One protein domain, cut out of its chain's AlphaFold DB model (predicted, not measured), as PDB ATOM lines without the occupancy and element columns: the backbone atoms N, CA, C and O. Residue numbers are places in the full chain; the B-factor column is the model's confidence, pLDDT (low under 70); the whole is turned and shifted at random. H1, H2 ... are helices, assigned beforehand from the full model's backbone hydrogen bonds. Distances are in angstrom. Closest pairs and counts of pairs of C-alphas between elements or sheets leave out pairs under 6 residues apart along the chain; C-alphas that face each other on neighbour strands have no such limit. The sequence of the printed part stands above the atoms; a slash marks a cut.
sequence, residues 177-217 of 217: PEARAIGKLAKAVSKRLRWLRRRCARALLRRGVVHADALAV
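What this domain is: This is residues 177 to 217 of the 217 residues of an uncharacterized protein of Emiliania huxleyi (UniProt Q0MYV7). One long helix, H1, makes the length of a rod, and at its far end the chain folds back through a tight link into a very short helix, H2, and a short tail. Residues 177 to 197, which belong to H1, stand free. The printed part has 41 residues with two named helices, H1 then H2, and no named strand; the class is all helix. The whole is extended, with a radius of gyration of the C-alphas of 15.0 A and spans of 47 by 18 by 8 A.

Where its parts are: H1 runs from Pro 177, C-alpha at (-27.933, -162.580, 86.511), to Arg 206, C-alpha at (-39.422, -123.913, 69.906), a length of 43.6 A. H2 holds residues 212 to 215 and ends with C-alpha 215 at (-31.255, -131.758, 63.248).

How they stand to each other: H1 and H2 are close but not clearly touching; their closest C-alphas, those of Leu 205 and Ala 212, are 6.8 A apart. In H1 every O i to N i+4 pair is within hydrogen-bond range; H2 is too short for such a pair.

The domain as a whole: The C-alphas farthest apart, those of Pro 177 and Gly 208, are 46.8 A apart. The printed part has no cut. Confidence is low, under 70, at residues 177 to 181 and 210 to 217.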
ATOM      1  N   PRO A 177     -26.821-163.489  86.228       60.62
ATOM      2  CA  PRO A 177     -27.933-162.580  86.511       60.62
ATOM      3  C   PRO A 177     -27.497-161.108  86.557       60.62
ATOM      4  O   PRO A 177     -28.215-160.230  86.076       60.62
ATOM      5  N   GLU A 178     -26.286-160.856  87.057       61.97
ATOM      6  CA  GLU A 178     -25.627-159.549  87.107       61.97
ATOM      7  C   GLU A 178     -25.346-158.988  85.709       61.97
ATOM      8  O   GLU A 178     -25.770-157.876  85.394       61.97
ATOM      9  N   ALA A 179     -24.722-159.769  84.822       62.12
ATOM     10  CA  ALA A 179     -24.472-159.358  83.440       62.12
ATOM     11  C   ALA A 179     -25.786-159.100  82.676       62.12
ATOM     12  O   ALA A 179     -25.896-158.149  81.893       62.12
ATOM     13  N   ARG A 180     -26.839-159.877  82.968       64.06
ATOM     14  CA  ARG A 180     -28.186-159.653  82.421       64.06
ATOM     15  C   ARG A 180     -28.818-158.360  82.950       64.06
ATOM     16  O   ARG A 180     -29.461-157.637  82.180       64.06
ATOM     17  N   ALA A 181     -28.640-158.050  84.234       69.12
ATOM     18  CA  ALA A 181     -29.121-156.816  84.855       69.12
ATOM     19  C   ALA A 181     -28.405-155.578  84.291       69.12
ATOM     20  O   ALA A 181     -29.071-154.613  83.903       69.12
ATOM     21  N   ILE A 182     -27.078-155.641  84.138       70.06
ATOM     22  CA  ILE A 182     -26.264-154.592  83.506       70.06
ATOM     23  C   ILE A 182     -26.743-154.342  82.070       70.06
ATOM     24  O   ILE A 182     -26.991-153.198  81.690       70.06
ATOM     25  N   GLY A 183     -26.981-155.399  81.286       71.00
ATOM     26  CA  GLY A 183     -27.512-155.271  79.927       71.00
ATOM     27  C   GLY A 183     -28.897-154.605  79.862       71.00
ATOM     28  O   GLY A 183     -29.153-153.778  78.978       71.00
ATOM     29  N   LYS A 184     -29.800-154.917  80.805       78.06
ATOM     30  CA  LYS A 184     -31.119-154.258  80.911       78.06
ATOM     31  C   LYS A 184     -30.982-152.769  81.249       78.06
ATOM     32  O   LYS A 184     -31.628-151.945  80.596       78.06
ATOM     33  N   LEU A 185     -30.129-152.428  82.217       80.69
ATOM     34  CA  LEU A 185     -29.843-151.044  82.605       80.69
ATOM     35  C   LEU A 185     -29.244-150.250  81.441       80.69
ATOM     36  O   LEU A 185     -29.751-149.176  81.118       80.69
ATOM     37  N   ALA A 186     -28.253-150.805  80.741       77.56
ATOM     38  CA  ALA A 186     -27.640-150.173  79.575       77.56
ATOM     39  C   ALA A 186     -28.683-149.845  78.491       77.56
ATOM     40  O   ALA A 186     -28.772-148.703  78.035       77.56
ATOM     41  N   LYS A 187     -29.565-150.800  78.146       83.62
ATOM     42  CA  LYS A 187     -30.665-150.566  77.189       83.62
ATOM     43  C   LYS A 187     -31.632-149.471  77.657       83.62
ATOM     44  O   LYS A 187     -32.092-148.675  76.833       83.62
ATOM     45  N   ALA A 188     -31.955-149.421  78.951       84.62
ATOM     46  CA  ALA A 188     -32.832-148.401  79.522       84.62
ATOM     47  C   ALA A 188     -32.196-147.000  79.466       84.62
ATOM     48  O   ALA A 188     -32.849-146.047  79.032       84.62
ATOM     49  N   VAL A 189     -30.909-146.888  79.813       88.94
ATOM     50  CA  VAL A 189     -30.131-145.644  79.717       88.94
ATOM     51  C   VAL A 189     -30.069-145.160  78.269       88.94
ATOM     52  O   VAL A 189     -30.422-144.012  78.002       88.94
ATOM     53  N   SER A 190     -29.740-146.030  77.304       87.88
ATOM     54  CA  SER A 190     -29.717-145.656  75.882       87.88
ATOM     55  C   SER A 190     -31.079-145.162  75.381       87.88
ATOM     56  O   SER A 190     -31.148-144.170  74.651       87.88
ATOM     57  N   LYS A 191     -32.185-145.811  75.779       89.19
ATOM     58  CA  LYS A 191     -33.544-145.343  75.443       89.19
ATOM     59  C   LYS A 191     -33.826-143.959  76.036       89.19
ATOM     60  O   LYS A 191     -34.338-143.093  75.326       89.19
ATOM     61  N   ARG A 192     -33.466-143.735  77.304       91.12
ATOM     62  CA  ARG A 192     -33.684-142.458  77.999       91.12
ATOM     63  C   ARG A 192     -32.843-141.328  77.404       91.12
ATOM     64  O   ARG A 192     -33.374-140.241  77.197       91.12
ATOM     65  N   LEU A 193     -31.587-141.592  77.043       88.50
ATOM     66  CA  LEU A 193     -30.722-140.636  76.344       88.50
ATOM     67  C   LEU A 193     -31.280-140.256  74.969       88.50
ATOM     68  O   LEU A 193     -31.346-139.070  74.646       88.50
ATOM     69  N   ARG A 194     -31.756-141.231  74.179       90.88
ATOM     70  CA  ARG A 194     -32.438-140.947  72.902       90.88
ATOM     71  C   ARG A 194     -33.675-140.073  73.097       90.88
ATOM     72  O   ARG A 194     -33.893-139.138  72.328       90.88
ATOM     73  N   TRP A 195     -34.477-140.348  74.125       91.31
ATOM     74  CA  TRP A 195     -35.652-139.535  74.439       91.31
ATOM     75  C   TRP A 195     -35.281-138.109  74.868       91.31
ATOM     76  O   TRP A 195     -35.875-137.157  74.363       91.31
ATOM     77  N   LEU A 196     -34.278-137.951  75.740       88.88
ATOM     78  CA  LEU A 196     -33.790-136.644  76.190       88.88
ATOM     79  C   LEU A 196     -33.261-135.824  75.016       88.88
ATOM     80  O   LEU A 196     -33.693-134.689  74.847       88.88
ATOM     81  N   ARG A 197     -32.434-136.419  74.145       89.81
ATOM     82  CA  ARG A 197     -31.970-135.777  72.904       89.81
ATOM     83  C   ARG A 197     -33.137-135.261  72.060       89.81
ATOM     84  O   ARG A 197     -33.166-134.082  71.725       89.81
ATOM     85  N   ARG A 198     -34.152-136.096  71.804       89.31
ATOM     86  CA  ARG A 198     -35.364-135.692  71.059       89.31
ATOM     87  C   ARG A 198     -36.172-134.601  71.764       89.31
ATOM     88  O   ARG A 198     -36.843-133.805  71.109       89.31
ATOM     89  N   ARG A 199     -36.189-134.577  73.098       90.44
ATOM     90  CA  ARG A 199     -36.894-133.549  73.877       90.44
ATOM     91  C   ARG A 199     -36.139-132.219  73.856       90.44
ATOM     92  O   ARG A 199     -36.769-131.195  73.616       90.44
ATOM     93  N   CYS A 200     -34.821-132.242  74.046       85.00
ATOM     94  CA  CYS A 200     -33.951-131.071  73.958       85.00
ATOM     95  C   CYS A 200     -33.987-130.457  72.557       85.00
ATOM     96  O   CYS A 200     -34.244-129.266  72.443       85.00
ATOM     97  N   ALA A 201     -33.850-131.269  71.503       82.06
ATOM     98  CA  ALA A 201     -33.958-130.814  70.116       82.06
ATOM     99  C   ALA A 201     -35.283-130.068  69.854       82.06
ATOM    100  O   ALA A 201     -35.283-128.945  69.359       82.06
ATOM    101  N   ARG A 202     -36.419-130.636  70.289       84.50
ATOM    102  CA  ARG A 202     -37.737-129.985  70.172       84.50
ATOM    103  C   ARG A 202     -37.857-128.696  70.988       84.50
ATOM    104  O   ARG A 202     -38.518-127.761  70.547       84.50
ATOM    105  N   ALA A 203     -37.260-128.640  72.178       82.12
ATOM    106  CA  ALA A 203     -37.285-127.443  73.015       82.12
ATOM    107  C   ALA A 203     -36.439-126.304  72.423       82.12
ATOM    108  O   ALA A 203     -36.861-125.152  72.474       82.12
ATOM    109  N   LEU A 204     -35.283-126.628  71.839       78.88
ATOM    110  CA  LEU A 204     -34.411-125.656  71.181       78.88
ATOM    111  C   LEU A 204     -35.044-125.093  69.901       78.88
ATOM    112  O   LEU A 204     -35.017-123.880  69.712       78.88
ATOM    113  N   LEU A 205     -35.706-125.939  69.099       77.56
ATOM    114  CA  LEU A 205     -36.495-125.504  67.938       77.56
ATOM    115  C   LEU A 205     -37.603-124.516  68.336       77.56
ATOM    116  O   LEU A 205     -37.744-123.463  67.727       77.56
ATOM    117  N   ARG A 206     -38.356-124.808  69.407       80.25
ATOM    118  CA  ARG A 206     -39.422-123.913  69.906       80.25
ATOM    119  C   ARG A 206     -38.914-122.563  70.409       80.25
ATOM    120  O   ARG A 206     -39.685-121.614  70.441       80.25
ATOM    121  N   ARG A 207     -37.654-122.487  70.846       81.50
ATOM    122  CA  ARG A 207     -37.025-121.251  71.335       81.50
ATOM    123  C   ARG A 207     -36.289-120.475  70.235       81.50
ATOM    124  O   ARG A 207     -35.690-119.457  70.550       81.50
ATOM    125  N   GLY A 208     -36.302-120.952  68.985       75.19
ATOM    126  CA  GLY A 208     -35.603-120.307  67.866       75.19
ATOM    127  C   GLY A 208     -34.074-120.371  67.957       75.19
ATOM    128  O   GLY A 208     -33.392-119.628  67.267       75.19
ATOM    129  N   VAL A 209     -33.525-121.242  68.813       70.81
ATOM    130  CA  VAL A 209     -32.072-121.336  69.065       70.81
ATOM    131  C   VAL A 209     -31.351-122.131  67.963       70.81
ATOM    132  O   VAL A 209     -30.137-122.043  67.824       70.81
ATOM    133  N   VAL A 210     -32.085-122.910  67.164       63.00
ATOM    134  CA  VAL A 210     -31.568-123.698  66.030       63.00
ATOM    135  C   VAL A 210     -32.627-123.764  64.928       63.00
ATOM    136  O   VAL A 210     -33.806-123.943  65.233       63.00
ATOM    137  N   HIS A 211     -32.211-123.643  63.662       58.12
ATOM    138  CA  HIS A 211     -33.077-123.844  62.491       58.12
ATOM    139  C   HIS A 211     -33.377-125.337  62.269       58.12
ATOM    140  O   HIS A 211     -32.557-126.197  62.591       58.12
ATOM    141  N   ALA A 212     -34.557-125.643  61.713       59.19
ATOM    142  CA  ALA A 212     -35.051-127.011  61.504       59.19
ATOM    143  C   ALA A 212     -34.076-127.917  60.724       59.19
ATOM    144  O   ALA A 212     -34.019-129.118  60.992       59.19
ATOM    145  N   ASP A 213     -33.259-127.329  59.850       55.59
ATOM    146  CA  ASP A 213     -32.346-128.041  58.952       55.59
ATOM    147  C   ASP A 213     -31.107-128.629  59.661       55.59
ATOM    148  O   ASP A 213     -30.451-129.519  59.128       55.59
ATOM    149  N   ALA A 214     -30.798-128.204  60.894       55.16
ATOM    150  CA  ALA A 214     -29.599-128.630  61.630       55.16
ATOM    151  C   ALA A 214     -29.750-129.955  62.418       55.16
ATOM    152  O   ALA A 214     -28.813-130.379  63.092       55.16
ATOM    153  N   LEU A 215     -30.920-130.605  62.387       50.47
ATOM    154  CA  LEU A 215     -31.255-131.758  63.248       50.47
ATOM    155  C   LEU A 215     -31.501-133.079  62.489       50.47
ATOM    156  O   LEU A 215     -31.994-134.036  63.088       50.47
ATOM    157  N   ALA A 216     -31.178-133.143  61.193       47.59
ATOM    158  CA  ALA A 216     -31.500-134.271  60.312       47.59
ATOM    159  C   ALA A 216     -30.430-135.389  60.206       47.59
ATOM    160  O   ALA A 216     -30.504-136.197  59.284       47.59
ATOM    161  N   VAL A 217     -29.472-135.489  61.139       43.94
ATOM    162  CA  VAL A 217     -28.455-136.572  61.196       43.94
ATOM    163  C   VAL A 217     -28.521-137.296  62.537       43.94
ATOM    164  O   VAL A 217     -28.496-138.548  62.545       43.94
TER     165      VAL A 217